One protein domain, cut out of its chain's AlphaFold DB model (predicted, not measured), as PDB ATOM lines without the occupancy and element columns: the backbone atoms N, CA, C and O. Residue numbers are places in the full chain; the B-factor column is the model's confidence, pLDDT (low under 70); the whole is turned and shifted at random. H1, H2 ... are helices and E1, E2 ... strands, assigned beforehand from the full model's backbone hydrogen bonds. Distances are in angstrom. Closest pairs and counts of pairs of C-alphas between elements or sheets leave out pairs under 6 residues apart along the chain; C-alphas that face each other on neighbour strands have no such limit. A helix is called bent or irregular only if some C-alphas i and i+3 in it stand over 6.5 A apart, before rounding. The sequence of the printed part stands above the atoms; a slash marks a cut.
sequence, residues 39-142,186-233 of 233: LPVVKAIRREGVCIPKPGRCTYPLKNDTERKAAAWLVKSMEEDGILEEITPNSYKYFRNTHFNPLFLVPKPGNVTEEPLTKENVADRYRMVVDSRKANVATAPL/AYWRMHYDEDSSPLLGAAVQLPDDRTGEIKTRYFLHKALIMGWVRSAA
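This is residues 39 to 142 and 186 to 233 of the 233 residues of an uncharacterized protein of Perkinsus marinus (strain ATCC 50983 / TXsc) (UniProt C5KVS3). A strongly twisted sheet of five strands is curled like part of a barrel round one long helix, H1. Short helices stand about the sheet, H2, H3, H4 and H6 only grazing it, and long stretches without a named element complete the model. The printed part has 152 residues, under half of them in named elements, in the order H1 E1 H2 E2 H3 E3 H4 H5 H6 E4 E5; the class is mixed, helices and strands. The sheet's order is E1, E5, E4, E2, E3, mixed, with E4 and E2 parallel and the other neighbours antiparallel. The whole is compact, with a radius of gyration of the C-alphas of 15.7 A, and only just elongated, spanning 50 by 33 by 23 A.

Residues 39 to 64 hold no named element. H1, residues 65 to 80, begins at C-alpha 65 (-53.401, -26.380, 24.338) and is 22.3 A long. E1 is residues 84 to 87, H2 92 to 95, and E2 100 to 107, 22.3 A long. After residues 108 to 121 come H3, 122 to 125, E3, 126 to 130, 13.3 A long, and H4, 133 to 138. Beyond the cut are H5, 186 to 189, and H6, 194 to 199, which is irregular, but only just: C-alphas 195 and 198 are 6.8 A apart. E4, 201 to 207, is 19.3 A long; E5, 214 to 221, is 21.5 A long and ends at C-alpha 221 (-39.343, -21.934, 44.625).

E1 and E5 are antiparallel, with N 87 and O 218 at 2.8 A. E5 and E4 form a hairpin, with N 202 and O 219 at 2.8 A. E4 and E2 are parallel at 56 degrees, with N 103 and O 203 at 2.8 A. E2 and E3 are antiparallel, with N 104 and O 129 at 2.9 A. E1, H2 and E2 form a split strand-helix-strand unit, two strands of one sheet that follow each other among the strands with a helix between them along the chain, and with E5 and E4 between them in the sheet; its crossover is right-handed. H1 is on one face, giving two layers; its closest C-alphas to E4 are Ala 72 and Leu 206, 6.2 A. H1 touches H3 with residues 70 to 74 alone, closest at C-alphas 70 and 122, 6.0 A. H5 is not on the sheet. In H1 and H4 every O i to N i+4 pair is within hydrogen-bond range, in H6 0 of 2, against 2 of 3 O i to N i+3 pairs; H2, H3 and H5 are too short for an O i to N i+4 pair.

The C-alphas of Gly 49 and Glu 114 are farthest apart, 51.4 A. Residues 143 to 185 are not printed; C-alphas 142 and 186 are 20.0 A apart. The link from E2 to H3 is long. Mean pLDDT of the printed part is 83.4; residues 51 to 58, 92, 110 to 113 and 233 are under 70.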
ATOM      1  N   LEU A  39     -22.824 -17.383  46.996       74.56
ATOM      2  CA  LEU A  39     -23.917 -16.432  46.854       74.56
ATOM      3  C   LEU A  39     -24.761 -16.444  48.133       74.56
ATOM      4  O   LEU A  39     -24.950 -17.504  48.735       74.56
ATOM      5  N   PRO A  40     -25.278 -15.282  48.558       75.44
ATOM      6  CA  PRO A  40     -26.043 -15.199  49.788       75.44
ATOM      7  C   PRO A  40     -27.300 -16.065  49.698       75.44
ATOM      8  O   PRO A  40     -28.014 -16.068  48.690       75.44
ATOM      9  N   VAL A  41     -27.583 -16.769  50.793       84.31
ATOM     10  CA  VAL A  41     -28.859 -17.453  50.991       84.31
ATOM     11  C   VAL A  41     -29.883 -16.419  51.444       84.31
ATOM     12  O   VAL A  41     -29.686 -15.700  52.425       84.31
ATOM     13  N   VAL A  42     -30.986 -16.323  50.713       85.25
ATOM     14  CA  VAL A  42     -32.028 -15.328  50.938       85.25
ATOM     15  C   VAL A  42     -33.037 -15.862  51.943       85.25
ATOM     16  O   VAL A  42     -33.653 -16.903  51.719       85.25
ATOM     17  N   LYS A  43     -33.288 -15.110  53.017       86.88
ATOM     18  CA  LYS A  43     -34.337 -15.440  53.986       86.88
ATOM     19  C   LYS A  43     -35.566 -14.549  53.805       86.88
ATOM     20  O   LYS A  43     -35.506 -13.339  54.020       86.88
ATOM     21  N   ALA A  44     -36.696 -15.144  53.434       83.81
ATOM     22  CA  ALA A  44     -37.993 -14.478  53.411       83.81
ATOM     23  C   ALA A  44     -38.682 -14.661  54.768       83.81
ATOM     24  O   ALA A  44     -39.091 -15.759  55.138       83.81
ATOM     25  N   ILE A  45     -38.816 -13.568  55.516       84.88
ATOM     26  CA  ILE A  45     -39.436 -13.584  56.843       84.88
ATOM     27  C   ILE A  45     -40.916 -13.234  56.707       84.88
ATOM     28  O   ILE A  45     -41.282 -12.259  56.048       84.88
ATOM     29  N   ARG A  46     -41.784 -14.016  57.352       83.56
ATOM     30  CA  ARG A  46     -43.220 -13.731  57.415       83.56
ATOM     31  C   ARG A  46     -43.478 -12.584  58.389       83.56
ATOM     32  O   ARG A  46     -42.934 -12.560  59.487       83.56
ATOM     33  N   ARG A  47     -44.352 -11.656  58.009       85.44
ATOM     34  CA  ARG A  47     -44.862 -10.622  58.910       85.44
ATOM     35  C   ARG A  47     -45.705 -11.269  60.013       85.44
ATOM     36  O   ARG A  47     -46.597 -12.072  59.733       85.44
ATOM     37  N   GLU A  48     -45.439 -10.878  61.254       82.38
ATOM     38  CA  GLU A  48     -46.190 -11.327  62.425       82.38
ATOM     39  C   GLU A  48     -47.691 -11.003  62.296       82.38
ATOM     40  O   GLU A  48     -48.079  -9.984  61.720       82.38
ATOM     41  N   GLY A  49     -48.551 -11.911  62.765       77.19
ATOM     42  CA  GLY A  49     -50.011 -11.743  62.744       77.19
ATOM     43  C   GLY A  49     -50.691 -11.878  61.372       77.19
ATOM     44  O   GLY A  49     -51.917 -11.969  61.311       77.19
ATOM     45  N   VAL A  50     -49.953 -11.951  60.256       77.19
ATOM     46  CA  VAL A  50     -50.564 -12.114  58.926       77.19
ATOM     47  C   VAL A  50     -50.889 -13.579  58.671       77.19
ATOM     48  O   VAL A  50     -49.983 -14.385  58.470       77.19
ATOM     49  N   CYS A  51     -52.175 -13.937  58.623       68.00
ATOM     50  CA  CYS A  51     -52.632 -15.245  58.150       68.00
ATOM     51  C   CYS A  51     -52.613 -15.290  56.619       68.00
ATOM     52  O   CYS A  51     -53.271 -14.483  55.965       68.00
ATOM     53  N   ILE A  52     -51.864 -16.229  56.038       64.44
ATOM     54  CA  ILE A  52     -51.856 -16.422  54.588       64.44
ATOM     55  C   ILE A  52     -52.852 -17.535  54.254       64.44
ATOM     56  O   ILE A  52     -52.788 -18.602  54.872       64.44
ATOM     57  N   PRO A  53     -53.786 -17.316  53.310       57.94
ATOM     58  CA  PRO A  53     -54.784 -18.318  52.979       57.94
ATOM     59  C   PRO A  53     -54.135 -19.622  52.493       57.94
ATOM     60  O   PRO A  53     -53.199 -19.619  51.686       57.94
ATOM     61  N   LYS A  54     -54.686 -20.732  53.001       61.22
ATOM     62  CA  LYS A  54     -54.397 -22.112  52.588       61.22
ATOM     63  C   LYS A  54     -54.648 -22.306  51.072       61.22
ATOM     64  O   LYS A  54     -55.341 -21.478  50.482       61.22
ATOM     65  N   PRO A  55     -54.153 -23.398  50.450       55.28
ATOM     66  CA  PRO A  55     -54.001 -23.606  48.990       55.28
ATOM     67  C   PRO A  55     -55.246 -23.524  48.071       55.28
ATOM     68  O   PRO A  55     -55.193 -23.965  46.924       55.28
ATOM     69  N   GLY A  56     -56.391 -23.014  48.522       52.09
ATOM     70  CA  GLY A  56     -57.633 -23.005  47.748       52.09
ATOM     71  C   GLY A  56     -57.553 -22.118  46.501       52.09
ATOM     72  O   GLY A  56     -57.386 -20.908  46.617       52.09
ATOM     73  N   ARG A  57     -57.693 -22.738  45.316       56.53
ATOM     74  CA  ARG A  57     -57.751 -22.119  43.970       56.53
ATOM     75  C   ARG A  57     -56.675 -21.057  43.725       56.53
ATOM     76  O   ARG A  57     -56.963 -19.920  43.367       56.53
ATOM     77  N   CYS A  58     -55.419 -21.444  43.907       65.50
ATOM     78  CA  CYS A  58     -54.273 -20.584  43.629       65.50
ATOM     79  C   CYS A  58     -53.732 -20.775  42.205       65.50
ATOM     80  O   CYS A  58     -52.530 -20.705  42.001       65.50
ATOM     81  N   THR A  59     -54.593 -21.045  41.222       79.69
ATOM     82  CA  THR A  59     -54.182 -21.217  39.824       79.69
ATOM     83  C   THR A  59     -55.088 -20.439  38.888       79.69
ATOM     84  O   THR A  59     -56.290 -20.300  39.122       79.69
ATOM     85  N   TYR A  60     -54.494 -19.948  37.806       84.56
ATOM     86  CA  TYR A  60     -55.233 -19.419  36.671       84.56
ATOM     87  C   TYR A  60     -55.354 -20.517  35.607       84.56
ATOM     88  O   TYR A  60     -54.367 -21.212  35.352       84.56
ATOM     89  N   PRO A  61     -56.535 -20.702  34.994       82.19
ATOM     90  CA  PRO A  61     -56.680 -21.661  33.911       82.19
ATOM     91  C   PRO A  61     -55.887 -21.190  32.687       82.19
ATOM     92  O   PRO A  61     -55.977 -20.030  32.283       82.19
ATOM     93  N   LEU A  62     -55.129 -22.107  32.087       83.94
ATOM     94  CA  LEU A  62     -54.493 -21.891  30.787       83.94
ATOM     95  C   LEU A  62     -55.551 -21.993  29.684       83.94
ATOM     96  O   LEU A  62     -56.414 -22.877  29.733       83.94
ATOM     97  N   LYS A  63     -55.510 -21.081  28.709       84.00
ATOM     98  CA  LYS A  63     -56.645 -20.837  27.803       84.00
ATOM     99  C   LYS A  63     -56.798 -21.904  26.727       84.00
ATOM    100  O   LYS A  63     -57.916 -22.210  26.329       84.00
ATOM    101  N   ASN A  64     -55.687 -22.438  26.229       87.00
ATOM    102  CA  ASN A  64     -55.658 -23.371  25.104       87.00
ATOM    103  C   ASN A  64     -54.462 -24.332  25.203       87.00
ATOM    104  O   ASN A  64     -53.579 -24.166  26.046       87.00
ATOM    105  N   ASP A  65     -54.429 -25.333  24.325       87.31
ATOM    106  CA  ASP A  65     -53.401 -26.380  24.338       87.31
ATOM    107  C   ASP A  65     -51.991 -25.851  24.064       87.31
ATOM    108  O   ASP A  65     -51.022 -26.381  24.607       87.31
ATOM    109  N   THR A  66     -51.861 -24.782  23.276       88.56
ATOM    110  CA  THR A  66     -50.572 -24.129  23.022       88.56
ATOM    111  C   THR A  66     -50.008 -23.522  24.302       88.56
ATOM    112  O   THR A  66     -48.849 -23.766  24.630       88.56
ATOM    113  N   GLU A  67     -50.822 -22.794  25.072       89.50
ATOM    114  CA  GLU A  67     -50.412 -22.252  26.373       89.50
ATOM    115  C   GLU A  67     -50.104 -23.368  27.380       89.50
ATOM    116  O   GLU A  67     -49.137 -23.261  28.131       89.50
ATOM    117  N   ARG A  68     -50.875 -24.465  27.373       90.19
ATOM    118  CA  ARG A  68     -50.610 -25.639  28.227       90.19
ATOM    119  C   ARG A  68     -49.266 -26.286  27.910       90.19
ATOM    120  O   ARG A  68     -48.490 -26.540  28.828       90.19
ATOM    121  N   LYS A  69     -48.966 -26.510  26.627       90.44
ATOM    122  CA  LYS A  69     -47.671 -27.047  26.174       90.44
ATOM    123  C   LYS A  69     -46.524 -26.098  26.511       90.44
ATOM    124  O   LYS A  69     -45.514 -26.539  27.051       90.44
ATOM    125  N   ALA A  70     -46.704 -24.803  26.254       92.69
ATOM    126  CA  ALA A  70     -45.707 -23.787  26.564       92.69
ATOM    127  C   ALA A  70     -45.384 -23.746  28.065       92.69
ATOM    128  O   ALA A  70     -44.216 -23.780  28.452       92.69
ATOM    129  N   ALA A  71     -46.416 -23.720  28.912       94.12
ATOM    130  CA  ALA A  71     -46.253 -23.734  30.358       94.12
ATOM    131  C   ALA A  71     -45.590 -25.031  30.842       94.12
ATOM    132  O   ALA A  71     -44.688 -24.961  31.669       94.12
ATOM    133  N   ALA A  72     -45.973 -26.194  30.302       93.00
ATOM    134  CA  ALA A  72     -45.361 -27.472  30.662       93.00
ATOM    135  C   ALA A  72     -43.858 -27.509  30.334       93.00
ATOM    136  O   ALA A  72     -43.061 -27.919  31.175       93.00
ATOM    137  N   TRP A  73     -43.452 -27.035  29.150       94.81
ATOM    138  CA  TRP A  73     -42.035 -26.976  28.771       94.81
ATOM    139  C   TRP A  73     -41.235 -25.983  29.610       94.81
ATOM    140  O   TRP A  73     -40.135 -26.312  30.047       94.81
ATOM    141  N   LEU A  74     -41.786 -24.799  29.887       94.31
ATOM    142  CA  LEU A  74     -41.105 -23.812  30.724       94.31
ATOM    143  C   LEU A  74     -40.984 -24.272  32.177       94.31
ATOM    144  O   LEU A  74     -39.925 -24.110  32.769       94.31
ATOM    145  N   VAL A  75     -42.037 -24.862  32.749       94.06
ATOM    146  CA  VAL A  75     -41.994 -25.400  34.117       94.06
ATOM    147  C   VAL A  75     -40.981 -26.531  34.207       94.06
ATOM    148  O   VAL A  75     -40.143 -26.495  35.099       94.06
ATOM    149  N   LYS A  76     -40.969 -27.453  33.239       93.88
ATOM    150  CA  LYS A  76     -39.970 -28.523  33.191       93.88
ATOM    151  C   LYS A  76     -38.537 -27.984  33.119       93.88
ATOM    152  O   LYS A  76     -37.690 -28.444  33.871       93.88
ATOM    153  N   SER A  77     -38.279 -26.976  32.280       92.56
ATOM    154  CA  SER A  77     -36.969 -26.309  32.230       92.56
ATOM    155  C   SER A  77     -36.602 -25.676  33.576       92.56
ATOM    156  O   SER A  77     -35.466 -25.788  34.012       92.56
ATOM    157  N   MET A  78     -37.559 -25.049  34.268       92.19
ATOM    158  CA  MET A  78     -37.324 -24.472  35.596       92.19
ATOM    159  C   MET A  78     -37.065 -25.537  36.675       92.19
ATOM    160  O   MET A  78     -36.326 -25.264  37.620       92.19
ATOM    161  N   GLU A  79     -37.666 -26.725  36.565       93.81
ATOM    162  CA  GLU A  79     -37.363 -27.879  37.426       93.81
ATOM    163  C   GLU A  79     -35.944 -28.407  37.157       93.81
ATOM    164  O   GLU A  79     -35.169 -28.593  38.095       93.81
ATOM    165  N   GLU A  80     -35.576 -28.583  35.884       92.25
ATOM    166  CA  GLU A  80     -34.239 -29.027  35.455       92.25
ATOM    167  C   GLU A  80     -33.136 -28.042  35.886       92.25
ATOM    168  O   GLU A  80     -32.059 -28.464  36.306       92.25
ATOM    169  N   ASP A  81     -33.430 -26.740  35.869       88.81
ATOM    170  CA  ASP A  81     -32.535 -25.676  36.341       88.81
ATOM    171  C   ASP A  81     -32.499 -25.538  37.880       88.81
ATOM    172  O   ASP A  81     -31.792 -24.676  38.412       88.81
ATOM    173  N   GLY A  82     -33.273 -26.343  38.619       88.44
ATOM    174  CA  GLY A  82     -33.336 -26.301  40.083       88.44
ATOM    175  C   GLY A  82     -34.008 -25.044  40.650       88.44
ATOM    176  O   GLY A  82     -33.818 -24.715  41.821       88.44
ATOM    177  N   ILE A  83     -34.789 -24.324  39.841       90.25
ATOM    178  CA  ILE A  83     -35.549 -23.132  40.255       90.25
ATOM    179  C   ILE A  83     -36.846 -23.546  40.960       90.25
ATOM    180  O   ILE A  83     -37.278 -22.886  41.913       90.25
ATOM    181  N   LEU A  84     -37.465 -24.625  40.478       91.94
ATOM    182  CA  LEU A  84     -38.668 -25.235  41.034       91.94
ATOM    183  C   LEU A  84     -38.366 -26.646  41.536       91.94
ATOM    184  O   LEU A  84     -37.678 -27.412  40.874       91.94
ATOM    185  N   GLU A  85     -38.947 -26.999  42.676       92.06
ATOM    186  CA  GLU A  85     -39.036 -28.385  43.139       92.06
ATOM    187  C   GLU A  85     -40.513 -28.760  43.248       92.06
ATOM    188  O   GLU A  85     -41.254 -28.113  43.994       92.06
ATOM    189  N   GLU A  86     -40.959 -29.784  42.516       91.38
ATOM    190  CA  GLU A  86     -42.325 -30.287  42.655       91.38
ATOM    191  C   GLU A  86     -42.544 -30.909  44.038       91.38
ATOM    192  O   GLU A  86     -41.746 -31.703  44.535       91.38
ATOM    193  N   ILE A  87     -43.679 -30.576  44.650       88.38
ATOM    194  CA  ILE A  87     -44.133 -31.187  45.892       88.38
ATOM    195  C   ILE A  87     -45.531 -31.762  45.727       88.38
ATOM    196  O   ILE A  87     -46.406 -31.199  45.071       88.38
ATOM    197  N   THR A  88     -45.762 -32.893  46.381       84.62
ATOM    198  CA  THR A  88     -47.053 -33.582  46.342       84.62
ATOM    199  C   THR A  88     -47.788 -33.401  47.670       84.62
ATOM    200  O   THR A  88     -47.172 -33.030  48.674       84.62
ATOM    201  N   PRO A  89     -49.093 -33.719  47.738       81.62
ATOM    202  CA  PRO A  89     -49.820 -33.762  49.007       81.62
ATOM    203  C   PRO A  89     -49.183 -34.659  50.083       81.62
ATOM    204  O   PRO A  89     -49.443 -34.453  51.267       81.62
ATOM    205  N   ASN A  90     -48.332 -35.614  49.688       81.88
ATOM    206  CA  ASN A  90     -47.609 -36.497  50.604       81.88
ATOM    207  C   ASN A  90     -46.408 -35.806  51.275       81.88
ATOM    208  O   ASN A  90     -45.953 -36.256  52.327       81.88
ATOM    209  N   SER A  91     -45.927 -34.684  50.734       78.31
ATOM    210  CA  SER A  91     -44.847 -33.873  51.309       78.31
ATOM    211  C   SER A  91     -45.357 -33.023  52.482       78.31
ATOM    212  O   SER A  91     -45.349 -31.792  52.419       78.31
ATOM    213  N   TYR A  92     -45.826 -33.663  53.561       59.53
ATOM    214  CA  TYR A  92     -46.565 -33.025  54.666       59.53
ATOM    215  C   TYR A  92     -45.867 -31.802  55.281       59.53
ATOM    216  O   TYR A  92     -46.543 -30.801  55.532       59.53
ATOM    217  N   LYS A  93     -44.536 -31.858  55.467       71.00
ATOM    218  CA  LYS A  93     -43.715 -30.746  55.998       71.00
ATOM    219  C   LYS A  93     -43.961 -29.449  55.222       71.00
ATOM    220  O   LYS A  93     -44.100 -28.385  55.826       71.00
ATOM    221  N   TYR A  94     -44.062 -29.556  53.900       72.69
ATOM    222  CA  TYR A  94     -44.133 -28.416  52.996       72.69
ATOM    223  C   TYR A  94     -45.563 -28.156  52.521       72.69
ATOM    224  O   TYR A  94     -46.064 -27.047  52.681       72.69
ATOM    225  N   PHE A  95     -46.277 -29.161  52.014       77.06
ATOM    226  CA  PHE A  95     -47.546 -28.965  51.309       77.06
ATOM    227  C   PHE A  95     -48.636 -28.299  52.160       77.06
ATOM    228  O   PHE A  95     -49.377 -27.443  51.682       77.06
ATOM    229  N   ARG A  96     -48.746 -28.672  53.440       75.81
ATOM    230  CA  ARG A  96     -49.787 -28.139  54.339       75.81
ATOM    231  C   ARG A  96     -49.448 -26.768  54.920       75.81
ATOM    232  O   ARG A  96     -50.363 -26.056  55.333       75.81
ATOM    233  N   ASN A  97     -48.166 -26.415  54.926       77.50
ATOM    234  CA  ASN A  97     -47.645 -25.191  55.530       77.50
ATOM    235  C   ASN A  97     -47.286 -24.123  54.492       77.50
ATOM    236  O   ASN A  97     -47.023 -22.984  54.862       77.50
ATOM    237  N   THR A  98     -47.299 -24.477  53.207       81.25
ATOM    238  CA  THR A  98     -46.906 -23.592  52.114       81.25
ATOM    239  C   THR A  98     -48.097 -22.822  51.563       81.25
ATOM    240  O   THR A  98     -49.163 -23.376  51.283       81.25
ATOM    241  N   HIS A  99     -47.891 -21.526  51.363       81.75
ATOM    242  CA  HIS A  99     -48.732 -20.715  50.510       81.75
ATOM    243  C   HIS A  99     -48.303 -20.874  49.054       81.75
ATOM    244  O   HIS A  99     -47.145 -20.648  48.711       81.75
ATOM    245  N   PHE A 100     -49.258 -21.221  48.196       87.44
ATOM    246  CA  PHE A 100     -49.015 -21.349  46.769       87.44
ATOM    247  C   PHE A 100     -49.470 -20.094  46.039       87.44
ATOM    248  O   PHE A 100     -50.635 -19.709  46.102       87.44
ATOM    249  N   ASN A 101     -48.538 -19.475  45.328       88.56
ATOM    250  CA  ASN A 101     -48.795 -18.357  44.442       88.56
ATOM    251  C   ASN A 101     -49.127 -18.904  43.040       88.56
ATOM    252  O   ASN A 101     -48.474 -19.851  42.590       88.56
ATOM    253  N   PRO A 102     -50.111 -18.334  42.327       90.19
ATOM    254  CA  PRO A 102     -50.397 -18.739  40.958       90.19
ATOM    255  C   PRO A 102     -49.208 -18.507  40.027       90.19
ATOM    256  O   PRO A 102     -48.700 -17.388  39.935       90.19
ATOM    257  N   LEU A 103     -48.817 -19.544  39.291       91.25
ATOM    258  CA  LEU A 103     -47.954 -19.437  38.121       91.25
ATOM    259  C   LEU A 103     -48.812 -19.356  36.866       91.25
ATOM    260  O   LEU A 103     -49.736 -20.150  36.673       91.25
ATOM    261  N   PHE A 104     -48.493 -18.401  36.003       90.31
ATOM    262  CA  PHE A 104     -49.202 -18.191  34.753       90.31
ATOM    263  C   PHE A 104     -48.261 -17.777  33.632       90.31
ATOM    264  O   PHE A 104     -47.181 -17.222  33.841       90.31
ATOM    265  N   LEU A 105     -48.703 -18.075  32.418       92.19
ATOM    266  CA  LEU A 105     -47.966 -17.813  31.200       92.19
ATOM    267  C   LEU A 105     -48.291 -16.411  30.680       92.19
ATOM    268  O   LEU A 105     -49.453 -16.004  30.645       92.19
ATOM    269  N   VAL A 106     -47.271 -15.683  30.237       91.19
ATOM    270  CA  VAL A 106     -47.430 -14.381  29.583       91.19
ATOM    271  C   VAL A 106     -46.687 -14.398  28.246       91.19
ATOM    272  O   VAL A 106     -45.497 -14.723  28.235       91.19
ATOM    273  N   PRO A 107     -47.337 -14.041  27.124       89.69
ATOM    274  CA  PRO A 107     -46.652 -13.888  25.844       89.69
ATOM    275  C   PRO A 107     -45.696 -12.690  25.888       89.69
ATOM    276  O   PRO A 107     -46.003 -11.642  26.463       89.69
ATOM    277  N   LYS A 108     -44.519 -12.844  25.287       88.06
ATOM    278  CA  LYS A 108     -43.549 -11.759  25.132       88.06
ATOM    279  C   LYS A 108     -43.934 -10.903  23.917       88.06
ATOM    280  O   LYS A 108     -44.270 -11.454  22.868       88.06
ATOM    281  N   PRO A 109     -43.912  -9.565  24.039       78.88
ATOM    282  CA  PRO A 109     -44.239  -8.685  22.925       78.88
ATOM    283  C   PRO A 109     -43.213  -8.845  21.795       78.88
ATOM    284  O   PRO A 109     -42.026  -9.009  22.060       78.88
ATOM    285  N   GLY A 110     -43.673  -8.773  20.543       67.44
ATOM    286  CA  GLY A 110     -42.807  -8.747  19.356       67.44
ATOM    287  C   GLY A 110     -42.451 -10.104  18.740       67.44
ATOM    288  O   GLY A 110     -41.923 -10.116  17.637       67.44
ATOM    289  N   ASN A 111     -42.796 -11.229  19.375       63.75
ATOM    290  CA  ASN A 111     -42.493 -12.575  18.863       63.75
ATOM    291  C   ASN A 111     -43.735 -13.282  18.297       63.75
ATOM    292  O   ASN A 111     -44.098 -14.379  18.722       63.75
ATOM    293  N   VAL A 112     -44.395 -12.632  17.334       56.78
ATOM    294  CA  VAL A 112     -45.410 -13.273  16.485       56.78
ATOM    295  C   VAL A 112     -44.676 -13.888  15.299       56.78
ATOM    296  O   VAL A 112     -44.420 -13.225  14.301       56.78
ATOM    297  N   THR A 113     -44.262 -15.139  15.449       63.84
ATOM    298  CA  THR A 113     -43.580 -15.900  14.396       63.84
ATOM    299  C   THR A 113     -44.523 -16.979  13.870       63.84
ATOM    300  O   THR A 113     -45.174 -17.649  14.672       63.84
ATOM    301  N   GLU A 114     -44.559 -17.194  12.554       70.31
ATOM    302  CA  GLU A 114     -45.340 -18.279  11.929       70.31
ATOM    303  C   GLU A 114     -44.790 -19.678  12.246       70.31
ATOM    304  O   GLU A 114     -45.492 -20.677  12.109       70.31
ATOM    305  N   GLU A 115     -43.540 -19.761  12.707       79.31
ATOM    306  CA  GLU A 115     -42.908 -21.016  13.100       79.31
ATOM    307  C   GLU A 115     -43.725 -21.754  14.180       79.31
ATOM    308  O   GLU A 115     -44.192 -21.124  15.134       79.31
ATOM    309  N   PRO A 116     -43.836 -23.090  14.131       86.88
ATOM    310  CA  PRO A 116     -44.447 -23.871  15.205       86.88
ATOM    311  C   PRO A 116     -43.753 -23.660  16.560       86.88
ATOM    312  O   PRO A 116     -42.549 -23.410  16.637       86.88
ATOM    313  N   LEU A 117     -44.514 -23.770  17.653       89.12
ATOM    314  CA  LEU A 117     -43.950 -23.718  19.001       89.12
ATOM    315  C   LEU A 117     -43.159 -25.003  19.287       89.12
ATOM    316  O   LEU A 117     -43.707 -26.102  19.167       89.12
ATOM    317  N   THR A 118     -41.912 -24.864  19.725       90.94
ATOM    318  CA  THR A 118     -41.034 -25.976  20.118       90.94
ATOM    319  C   THR A 118     -40.459 -25.750  21.517       90.94
ATOM    320  O   THR A 118     -40.604 -24.668  22.093       90.94
ATOM    321  N   LYS A 119     -39.797 -26.764  22.089       90.00
ATOM    322  CA  LYS A 119     -39.132 -26.644  23.401       90.00
ATOM    323  C   LYS A 119     -38.007 -25.609  23.378       90.00
ATOM    324  O   LYS A 119     -37.740 -24.976  24.392       90.00
ATOM    325  N   GLU A 120     -37.377 -25.426  22.226       89.12
ATOM    326  CA  GLU A 120     -36.216 -24.562  22.032       89.12
ATOM    327  C   GLU A 120     -36.626 -23.090  21.902       89.12
ATOM    328  O   GLU A 120     -35.932 -22.218  22.416       89.12
ATOM    329  N   ASN A 121     -37.772 -22.803  21.270       88.88
ATOM    330  CA  ASN A 121     -38.228 -21.429  21.029       88.88
ATOM    331  C   ASN A 121     -39.293 -20.930  22.028       88.88
ATOM    332  O   ASN A 121     -39.633 -19.742  22.035       88.88
ATOM    333  N   VAL A 122     -39.820 -21.796  22.905       91.94
ATOM    334  CA  VAL A 122     -40.877 -21.426  23.865       91.94
ATOM    335  C   VAL A 122     -40.456 -20.280  24.786       91.94
ATOM    336  O   VAL A 122     -41.256 -19.382  25.059       91.94
ATOM    337  N   ALA A 123     -39.194 -20.271  25.222       89.12
ATOM    338  CA  ALA A 123     -38.653 -19.239  26.098       89.12
ATOM    339  C   ALA A 123     -38.490 -17.892  25.388       89.12
ATOM    340  O   ALA A 123     -38.469 -16.862  26.060       89.12
ATOM    341  N   ASP A 124     -38.427 -17.854  24.059       87.06
ATOM    342  CA  ASP A 124     -38.416 -16.602  23.305       87.06
ATOM    343  C   ASP A 124     -39.824 -16.024  23.175       87.06
ATOM    344  O   ASP A 124     -40.001 -14.808  23.232       87.06
ATOM    345  N   ARG A 125     -40.854 -16.869  23.086       89.06
ATOM    346  CA  ARG A 125     -42.241 -16.422  22.861       89.06
ATOM    347  C   ARG A 125     -43.036 -16.187  24.133       89.06
ATOM    348  O   ARG A 125     -43.925 -15.338  24.152       89.06
ATOM    349  N   TYR A 126     -42.716 -16.903  25.202       91.25
ATOM    350  CA  TYR A 126     -43.445 -16.838  26.460       91.25
ATOM    351  C   TYR A 126     -42.511 -16.657  27.654       91.25
ATOM    352  O   TYR A 126     -41.301 -16.877  27.595       91.25
ATOM    353  N   ARG A 127     -43.089 -16.224  28.772       89.94
ATOM    354  CA  ARG A 127     -42.453 -16.242  30.090       89.94
ATOM    355  C   ARG A 127     -43.430 -16.765  31.130       89.94
ATOM    356  O   ARG A 127     -44.617 -16.446  31.071       89.94
ATOM    357  N   MET A 128     -42.905 -17.504  32.100       91.06
ATOM    358  CA  MET A 128     -43.631 -17.821  33.323       91.06
ATOM    359  C   MET A 128     -43.552 -16.637  34.283       91.06
ATOM    360  O   MET A 128     -42.490 -16.041  34.471       91.06
ATOM    361  N   VAL A 129     -44.691 -16.293  34.872       89.94
ATOM    362  CA  VAL A 129     -44.820 -15.252  35.889       89.94
ATOM    363  C   VAL A 129     -45.495 -15.861  37.106       89.94
ATOM    364  O   VAL A 129     -46.441 -16.635  36.980       89.94
ATOM    365  N   VAL A 130     -45.005 -15.498  38.285       89.50
ATOM    366  CA  VAL A 130     -45.614 -15.843  39.566       89.50
ATOM    367  C   VAL A 130     -46.348 -14.623  40.118       89.50
ATOM    368  O   VAL A 130     -45.797 -13.523  40.180       89.50
ATOM    369  N   ASP A 131     -47.609 -14.799  40.504       89.69
ATOM    370  CA  ASP A 131     -48.375 -13.759  41.188       89.69
ATOM    371  C   ASP A 131     -48.051 -13.751  42.685       89.69
ATOM    372  O   ASP A 131     -48.767 -14.322  43.508       89.69
ATOM    373  N   SER A 132     -46.972 -13.063  43.043       88.19
ATOM    374  CA  SER A 132     -46.515 -12.948  44.429       88.19
ATOM    375  C   SER A 132     -47.245 -11.875  45.240       88.19
ATOM    376  O   SER A 132     -46.772 -11.524  46.317       88.19
ATOM    377  N   ARG A 133     -48.377 -11.308  44.787       86.38
ATOM    378  CA  ARG A 133     -49.043 -10.199  45.511       86.38
ATOM    379  C   ARG A 133     -49.381 -10.552  46.961       86.38
ATOM    380  O   ARG A 133     -49.137  -9.748  47.858       86.38
ATOM    381  N   LYS A 134     -49.895 -11.760  47.207       83.75
ATOM    382  CA  LYS A 134     -50.212 -12.232  48.566       83.75
ATOM    383  C   LYS A 134     -48.950 -12.475  49.393       83.75
ATOM    384  O   LYS A 134     -48.883 -12.016  50.531       83.75
ATOM    385  N   ALA A 135     -47.936 -13.115  48.806       84.75
ATOM    386  CA  ALA A 135     -46.634 -13.280  49.447       84.75
ATOM    387  C   ALA A 135     -46.002 -11.925  49.815       84.75
ATOM    388  O   ALA A 135     -45.494 -11.765  50.920       84.75
ATOM    389  N   ASN A 136     -46.113 -10.915  48.948       87.12
ATOM    390  CA  ASN A 136     -45.579  -9.571  49.171       87.12
ATOM    391  C   ASN A 136     -46.225  -8.876  50.376       87.12
ATOM    392  O   ASN A 136     -45.515  -8.264  51.169       87.12
ATOM    393  N   VAL A 137     -47.545  -9.001  50.548       85.00
ATOM    394  CA  VAL A 137     -48.252  -8.474  51.733       85.00
ATOM    395  C   VAL A 137     -47.826  -9.206  53.009       85.00
ATOM    396  O   VAL A 137     -47.710  -8.594  54.071       85.00
ATOM    397  N   ALA A 138     -47.587 -10.512  52.905       83.38
ATOM    398  CA  ALA A 138     -47.238 -11.356  54.039       83.38
ATOM    399  C   ALA A 138     -45.747 -11.358  54.394       83.38
ATOM    400  O   ALA A 138     -45.375 -11.907  55.429       83.38
ATOM    401  N   THR A 139     -44.896 -10.756  53.567       86.31
ATOM    402  CA  THR A 139     -43.458 -10.659  53.822       86.31
ATOM    403  C   THR A 139     -43.176  -9.472  54.740       86.31
ATOM    404  O   THR A 139     -43.696  -8.368  54.549       86.31
ATOM    405  N   ALA A 140     -42.328  -9.682  55.742       85.88
ATOM    406  CA  ALA A 140     -41.835  -8.620  56.602       85.88
ATOM    407  C   ALA A 140     -41.078  -7.548  55.783       85.88
ATOM    408  O   ALA A 140     -40.475  -7.840  54.744       85.88
ATOM    409  N   PRO A 141     -41.125  -6.270  56.197       80.00
ATOM    410  CA  PRO A 141     -40.243  -5.269  55.616       80.00
ATOM    411  C   PRO A 141     -38.777  -5.627  55.885       80.00
ATOM    412  O   PRO A 141     -38.469  -6.280  56.879       80.00
ATOM    413  N   LEU A 142     -37.879  -5.180  55.008       73.94
ATOM    414  CA  LEU A 142     -36.448  -5.267  55.287       73.94
ATOM    415  C   LEU A 142     -36.105  -4.390  56.494       73.94
ATOM    416  O   LEU A 142     -36.749  -3.358  56.719       73.94
ATOM    417  N   ALA A 186     -30.416 -13.092  36.971       77.44
ATOM    418  CA  ALA A 186     -29.560 -12.874  38.143       77.44
ATOM    419  C   ALA A 186     -30.183 -13.423  39.436       77.44
ATOM    420  O   ALA A 186     -29.504 -14.056  40.238       77.44
ATOM    421  N   TYR A 187     -31.498 -13.239  39.594       82.50
ATOM    422  CA  TYR A 187     -32.227 -13.706  40.766       82.50
ATOM    423  C   TYR A 187     -32.155 -15.230  40.935       82.50
ATOM    424  O   TYR A 187     -31.902 -15.708  42.032       82.50
ATOM    425  N   TRP A 188     -32.232 -16.011  39.856       83.19
ATOM    426  CA  TRP A 188     -32.218 -17.477  39.943       83.19
ATOM    427  C   TRP A 188     -30.890 -18.068  40.433       83.19
ATOM    428  O   TRP A 188     -30.813 -19.262  40.697       83.19
ATOM    429  N   ARG A 189     -29.841 -17.249  40.558       82.12
ATOM    430  CA  ARG A 189     -28.556 -17.667  41.129       82.12
ATOM    431  C   ARG A 189     -28.517 -17.584  42.654       82.12
ATOM    432  O   ARG A 189     -27.620 -18.164  43.251       82.12
ATOM    433  N   MET A 190     -29.456 -16.879  43.281       85.19
ATOM    434  CA  MET A 190     -29.564 -16.799  44.736       85.19
ATOM    435  C   MET A 190     -30.606 -17.798  45.227       85.19
ATOM    436  O   MET A 190     -31.719 -17.836  44.702       85.19
ATOM    437  N   HIS A 191     -30.258 -18.588  46.237       87.19
ATOM    438  CA  HIS A 191     -31.140 -19.613  46.789       87.19
ATOM    439  C   HIS A 191     -31.876 -19.114  48.023       87.19
ATOM    440  O   HIS A 191     -31.342 -18.314  48.789       87.19
ATOM    441  N   TYR A 192     -33.100 -19.595  48.220       85.31
ATOM    442  CA  TYR A 192     -33.829 -19.338  49.454       85.31
ATOM    443  C   TYR A 192     -33.362 -20.260  50.579       85.31
ATOM    444  O   TYR A 192     -33.084 -21.438  50.359       85.31
ATOM    445  N   ASP A 193     -33.355 -19.726  51.795       86.81
ATOM    446  CA  ASP A 193     -33.283 -20.514  53.023       86.81
ATOM    447  C   ASP A 193     -34.501 -21.447  53.113       86.81
ATOM    448  O   ASP A 193     -35.610 -21.046  52.739       86.81
ATOM    449  N   GLU A 194     -34.338 -22.668  53.634       80.69
ATOM    450  CA  GLU A 194     -35.426 -23.661  53.659       80.69
ATOM    451  C   GLU A 194     -36.682 -23.139  54.370       80.69
ATOM    452  O   GLU A 194     -37.799 -23.373  53.892       80.69
ATOM    453  N   ASP A 195     -36.499 -22.370  55.446       81.56
ATOM    454  CA  ASP A 195     -37.574 -21.762  56.241       81.56
ATOM    455  C   ASP A 195     -38.407 -20.740  55.454       81.56
ATOM    456  O   ASP A 195     -39.518 -20.392  55.858       81.56
ATOM    457  N   SER A 196     -37.886 -20.249  54.326       82.12
ATOM    458  CA  SER A 196     -38.553 -19.276  53.450       82.12
ATOM    459  C   SER A 196     -39.531 -19.941  52.484       82.12
ATOM    460  O   SER A 196     -40.494 -19.310  52.038       82.12
ATOM    461  N   SER A 197     -39.303 -21.222  52.175       72.25
ATOM    462  CA  SER A 197     -40.075 -22.004  51.200       72.25
ATOM    463  C   SER A 197     -41.597 -21.935  51.417       72.25
ATOM    464  O   SER A 197     -42.323 -21.786  50.433       72.25
ATOM    465  N   PRO A 198     -42.120 -21.953  52.664       75.75
ATOM    466  CA  PRO A 198     -43.556 -21.863  52.912       75.75
ATOM    467  C   PRO A 198     -44.229 -20.562  52.441       75.75
ATOM    468  O   PRO A 198     -45.444 -20.547  52.262       75.75
ATOM    469  N   LEU A 199     -43.497 -19.462  52.234       80.25
ATOM    470  CA  LEU A 199     -44.067 -18.206  51.709       80.25
ATOM    471  C   LEU A 199     -44.142 -18.175  50.180       80.25
ATOM    472  O   LEU A 199     -44.930 -17.417  49.604       80.25
ATOM    473  N   LEU A 200     -43.294 -18.969  49.535       85.31
ATOM    474  CA  LEU A 200     -42.944 -18.840  48.126       85.31
ATOM    475  C   LEU A 200     -43.229 -20.135  47.366       85.31
ATOM    476  O   LEU A 200     -42.512 -20.504  46.440       85.31
ATOM    477  N   GLY A 201     -44.304 -20.824  47.740       89.12
ATOM    478  CA  GLY A 201     -44.838 -21.898  46.920       89.12
ATOM    479  C   GLY A 201     -45.432 -21.368  45.621       89.12
ATOM    480  O   GLY A 201     -45.824 -20.203  45.506       89.12
ATOM    481  N   ALA A 202     -45.552 -22.269  44.661       90.69
ATOM    482  CA  ALA A 202     -46.026 -22.034  43.312       90.69
ATOM    483  C   ALA A 202     -47.057 -23.097  42.921       90.69
ATOM    484  O   ALA A 202     -46.882 -24.270  43.237       90.69
ATOM    485  N   ALA A 203     -48.128 -22.716  42.232       91.50
ATOM    486  CA  ALA A 203     -49.086 -23.674  41.686       91.50
ATOM    487  C   ALA A 203     -49.483 -23.310  40.258       91.50
ATOM    488  O   ALA A 203     -49.716 -22.143  39.942       91.50
ATOM    489  N   VAL A 204     -49.610 -24.320  39.401       91.94
ATOM    490  CA  VAL A 204     -50.038 -24.162  38.005       91.94
ATOM    491  C   VAL A 204     -50.852 -25.374  37.566       91.94
ATOM    492  O   VAL A 204     -50.623 -26.490  38.025       91.94
ATOM    493  N   GLN A 205     -51.832 -25.155  36.693       90.62
ATOM    494  CA  GLN A 205     -52.578 -26.239  36.059       90.62
ATOM    495  C   GLN A 205     -51.849 -26.703  34.805       90.62
ATOM    496  O   GLN A 205     -51.749 -25.949  33.837       90.62
ATOM    497  N   LEU A 206     -51.374 -27.943  34.816       90.75
ATOM    498  CA  LEU A 206     -50.654 -28.560  33.708       90.75
ATOM    499  C   LEU A 206     -51.298 -29.905  33.348       90.75
ATOM    500  O   LEU A 206     -51.948 -30.513  34.202       90.75
ATOM    501  N   PRO A 207     -51.166 -30.360  32.092       86.00
ATOM    502  CA  PRO A 207     -51.555 -31.716  31.735       86.00
ATOM    503  C   PRO A 207     -50.676 -32.733  32.476       86.00
ATOM    504  O   PRO A 207     -49.468 -32.546  32.598       86.00
ATOM    505  N   ASP A 208     -51.300 -33.794  32.973       84.06
ATOM    506  CA  ASP A 208     -50.635 -34.983  33.498       84.06
ATOM    507  C   ASP A 208     -49.939 -35.724  32.347       84.06
ATOM    508  O   ASP A 208     -50.570 -36.029  31.335       84.06
ATOM    509  N   ASP A 209     -48.647 -36.023  32.493       77.69
ATOM    510  CA  ASP A 209     -47.849 -36.649  31.427       77.69
ATOM    511  C   ASP A 209     -48.362 -38.042  31.018       77.69
ATOM    512  O   ASP A 209     -48.077 -38.501  29.911       77.69
ATOM    513  N   ARG A 210     -49.103 -38.735  31.897       78.75
ATOM    514  CA  ARG A 210     -49.618 -40.090  31.646       78.75
ATOM    515  C   ARG A 210     -51.049 -40.079  31.133       78.75
ATOM    516  O   ARG A 210     -51.379 -40.883  30.268       78.75
ATOM    517  N   THR A 211     -51.904 -39.223  31.691       85.12
ATOM    518  CA  THR A 211     -53.345 -39.231  31.381       85.12
ATOM    519  C   THR A 211     -53.788 -38.085  30.478       85.12
ATOM    520  O   THR A 211     -54.900 -38.123  29.959       85.12
ATOM    521  N   GLY A 212     -52.963 -37.048  30.306       80.75
ATOM    522  CA  GLY A 212     -53.326 -35.802  29.622       80.75
ATOM    523  C   GLY A 212     -54.328 -34.935  30.394       80.75
ATOM    524  O   GLY A 212     -54.664 -33.835  29.954       80.75
ATOM    525  N   GLU A 213     -54.805 -35.401  31.552       86.94
ATOM    526  CA  GLU A 213     -55.781 -34.696  32.374       86.94
ATOM    527  C   GLU A 213     -55.154 -33.453  33.007       86.94
ATOM    528  O   GLU A 213     -54.025 -33.477  33.491       86.94
ATOM    529  N   ILE A 214     -55.902 -32.354  33.050       87.56
ATOM    530  CA  ILE A 214     -55.422 -31.116  33.657       87.56
ATOM    531  C   ILE A 214     -55.460 -31.237  35.175       87.56
ATOM    532  O   ILE A 214     -56.532 -31.257  35.780       87.56
ATOM    533  N   LYS A 215     -54.283 -31.233  35.796       88.50
ATOM    534  CA  LYS A 215     -54.126 -31.274  37.249       88.50
ATOM    535  C   LYS A 215     -53.340 -30.069  37.736       88.50
ATOM    536  O   LYS A 215     -52.494 -29.512  37.038       88.50
ATOM    537  N   THR A 216     -53.629 -29.643  38.960       88.94
ATOM    538  CA  THR A 216     -52.792 -28.647  39.628       88.94
ATOM    539  C   THR A 216     -51.514 -29.323  40.104       88.94
ATOM    540  O   THR A 216     -51.575 -30.214  40.951       88.94
ATOM    541  N   ARG A 217     -50.375 -28.870  39.583       90.00
ATOM    542  CA  ARG A 217     -49.044 -29.193  40.099       90.00
ATOM    543  C   ARG A 217     -48.605 -28.098  41.069       90.00
ATOM    544  O   ARG A 217     -48.945 -26.924  40.886       90.00
ATOM    545  N   TYR A 218     -47.892 -28.500  42.113       90.12
ATOM    546  CA  TYR A 218     -47.483 -27.643  43.222       90.12
ATOM    547  C   TYR A 218     -45.972 -27.696  43.367       90.12
ATOM    548  O   TYR A 218     -45.380 -28.764  43.280       90.12
ATOM    549  N   PHE A 219     -45.356 -26.551  43.619       91.25
ATOM    550  CA  PHE A 219     -43.910 -26.408  43.621       91.25
ATOM    551  C   PHE A 219     -43.445 -25.537  44.782       91.25
ATOM    552  O   PHE A 219     -44.177 -24.660  45.252       91.25
ATOM    553  N   LEU A 220     -42.204 -25.745  45.204       90.19
ATOM    554  CA  LEU A 220     -41.432 -24.795  45.995       90.19
ATOM    555  C   LEU A 220     -40.495 -24.024  45.068       90.19
ATOM    556  O   LEU A 220     -39.808 -24.628  44.243       90.19
ATOM    557  N   HIS A 221     -40.423 -22.705  45.228       90.12
ATOM    558  CA  HIS A 221     -39.343 -21.934  44.625       90.12
ATOM    559  C   HIS A 221     -38.064 -22.093  45.448       90.12
ATOM    560  O   HIS A 221     -38.025 -21.734  46.624       90.12
ATOM    561  N   LYS A 222     -37.011 -22.613  44.815       87.88
ATOM    562  CA  LYS A 222     -35.683 -22.798  45.427       87.88
ATOM    563  C   LYS A 222     -34.729 -21.647  45.170       87.88
ATOM    564  O   LYS A 222     -33.752 -21.486  45.898       87.88
ATOM    565  N   ALA A 223     -35.018 -20.854  44.149       88.19
ATOM    566  CA  ALA A 223     -34.236 -19.693  43.780       88.19
ATOM    567  C   ALA A 223     -35.073 -18.416  43.857       88.19
ATOM    568  O   ALA A 223     -36.298 -18.456  43.691       88.19
ATOM    569  N   LEU A 224     -34.403 -17.286  44.088       87.81
ATOM    570  CA  LEU A 224     -35.021 -15.976  44.224       87.81
ATOM    571  C   LEU A 224     -35.857 -15.646  42.980       87.81
ATOM    572  O   LEU A 224     -35.384 -15.704  41.841       87.81
ATOM    573  N   ILE A 225     -37.130 -15.320  43.201       85.56
ATOM    574  CA  ILE A 225     -38.106 -15.154  42.122       85.56
ATOM    575  C   ILE A 225     -38.236 -13.712  41.657       85.56
ATOM    576  O   ILE A 225     -38.217 -12.768  42.435       85.56
ATOM    577  N   MET A 226     -38.509 -13.527  40.370       82.19
ATOM    578  CA  MET A 226     -39.008 -12.242  39.881       82.19
ATOM    579  C   MET A 226     -40.452 -12.034  40.356       82.19
ATOM    580  O   MET A 226     -41.283 -12.924  40.200       82.19
ATOM    581  N   GLY A 227     -40.762 -10.850  40.890       80.62
ATOM    582  CA  GLY A 227     -42.113 -10.483  41.342       80.62
ATOM    583  C   GLY A 227     -42.302 -10.464  42.863       80.62
ATOM    584  O   GLY A 227     -43.247  -9.833  43.346       80.62
ATOM    585  N   TRP A 228     -41.377 -11.053  43.632       86.50
ATOM    586  CA  TRP A 228     -41.331 -10.831  45.076       86.50
ATOM    587  C   TRP A 228     -40.708  -9.467  45.387       86.50
ATOM    588  O   TRP A 228     -39.647  -9.123  44.862       86.50
ATOM    589  N   VAL A 229     -41.369  -8.690  46.248       80.50
ATOM    590  CA  VAL A 229     -41.079  -7.267  46.516       80.50
ATOM    591  C   VAL A 229     -39.663  -7.014  47.040       80.50
ATOM    592  O   VAL A 229     -39.172  -5.891  46.954       80.50
ATOM    593  N   ARG A 230     -38.999  -8.038  47.585       82.75
ATOM    594  CA  ARG A 230     -37.643  -7.934  48.147       82.75
ATOM    595  C   ARG A 230     -36.550  -8.513  47.257       82.75
ATOM    596  O   ARG A 230     -35.409  -8.545  47.673       82.75
ATOM    597  N   SER A 231     -36.876  -8.939  46.040       80.06
ATOM    598  CA  SER A 231     -35.880  -9.572  45.162       80.06
ATOM    599  C   SER A 231     -34.863  -8.586  44.600       80.06
ATOM    600  O   SER A 231     -33.732  -8.963  44.341       80.06
ATOM    601  N   ALA A 232     -35.273  -7.334  44.387       73.88
ATOM    602  CA  ALA A 232     -34.417  -6.276  43.852       73.88
ATOM    603  C   ALA A 232     -33.664  -5.487  44.938       73.88
ATOM    604  O   ALA A 232     -33.020  -4.494  44.609       73.88
ATOM    605  N   ALA A 233     -33.832  -5.861  46.208       58.50
ATOM    606  CA  ALA A 233     -33.357  -5.113  47.364       58.50
ATOM    607  C   ALA A 233     -32.141  -5.773  48.019       58.50
ATOM    608  O   ALA A 233     -31.938  -6.984  47.785       58.50
TER     609      ALA A 233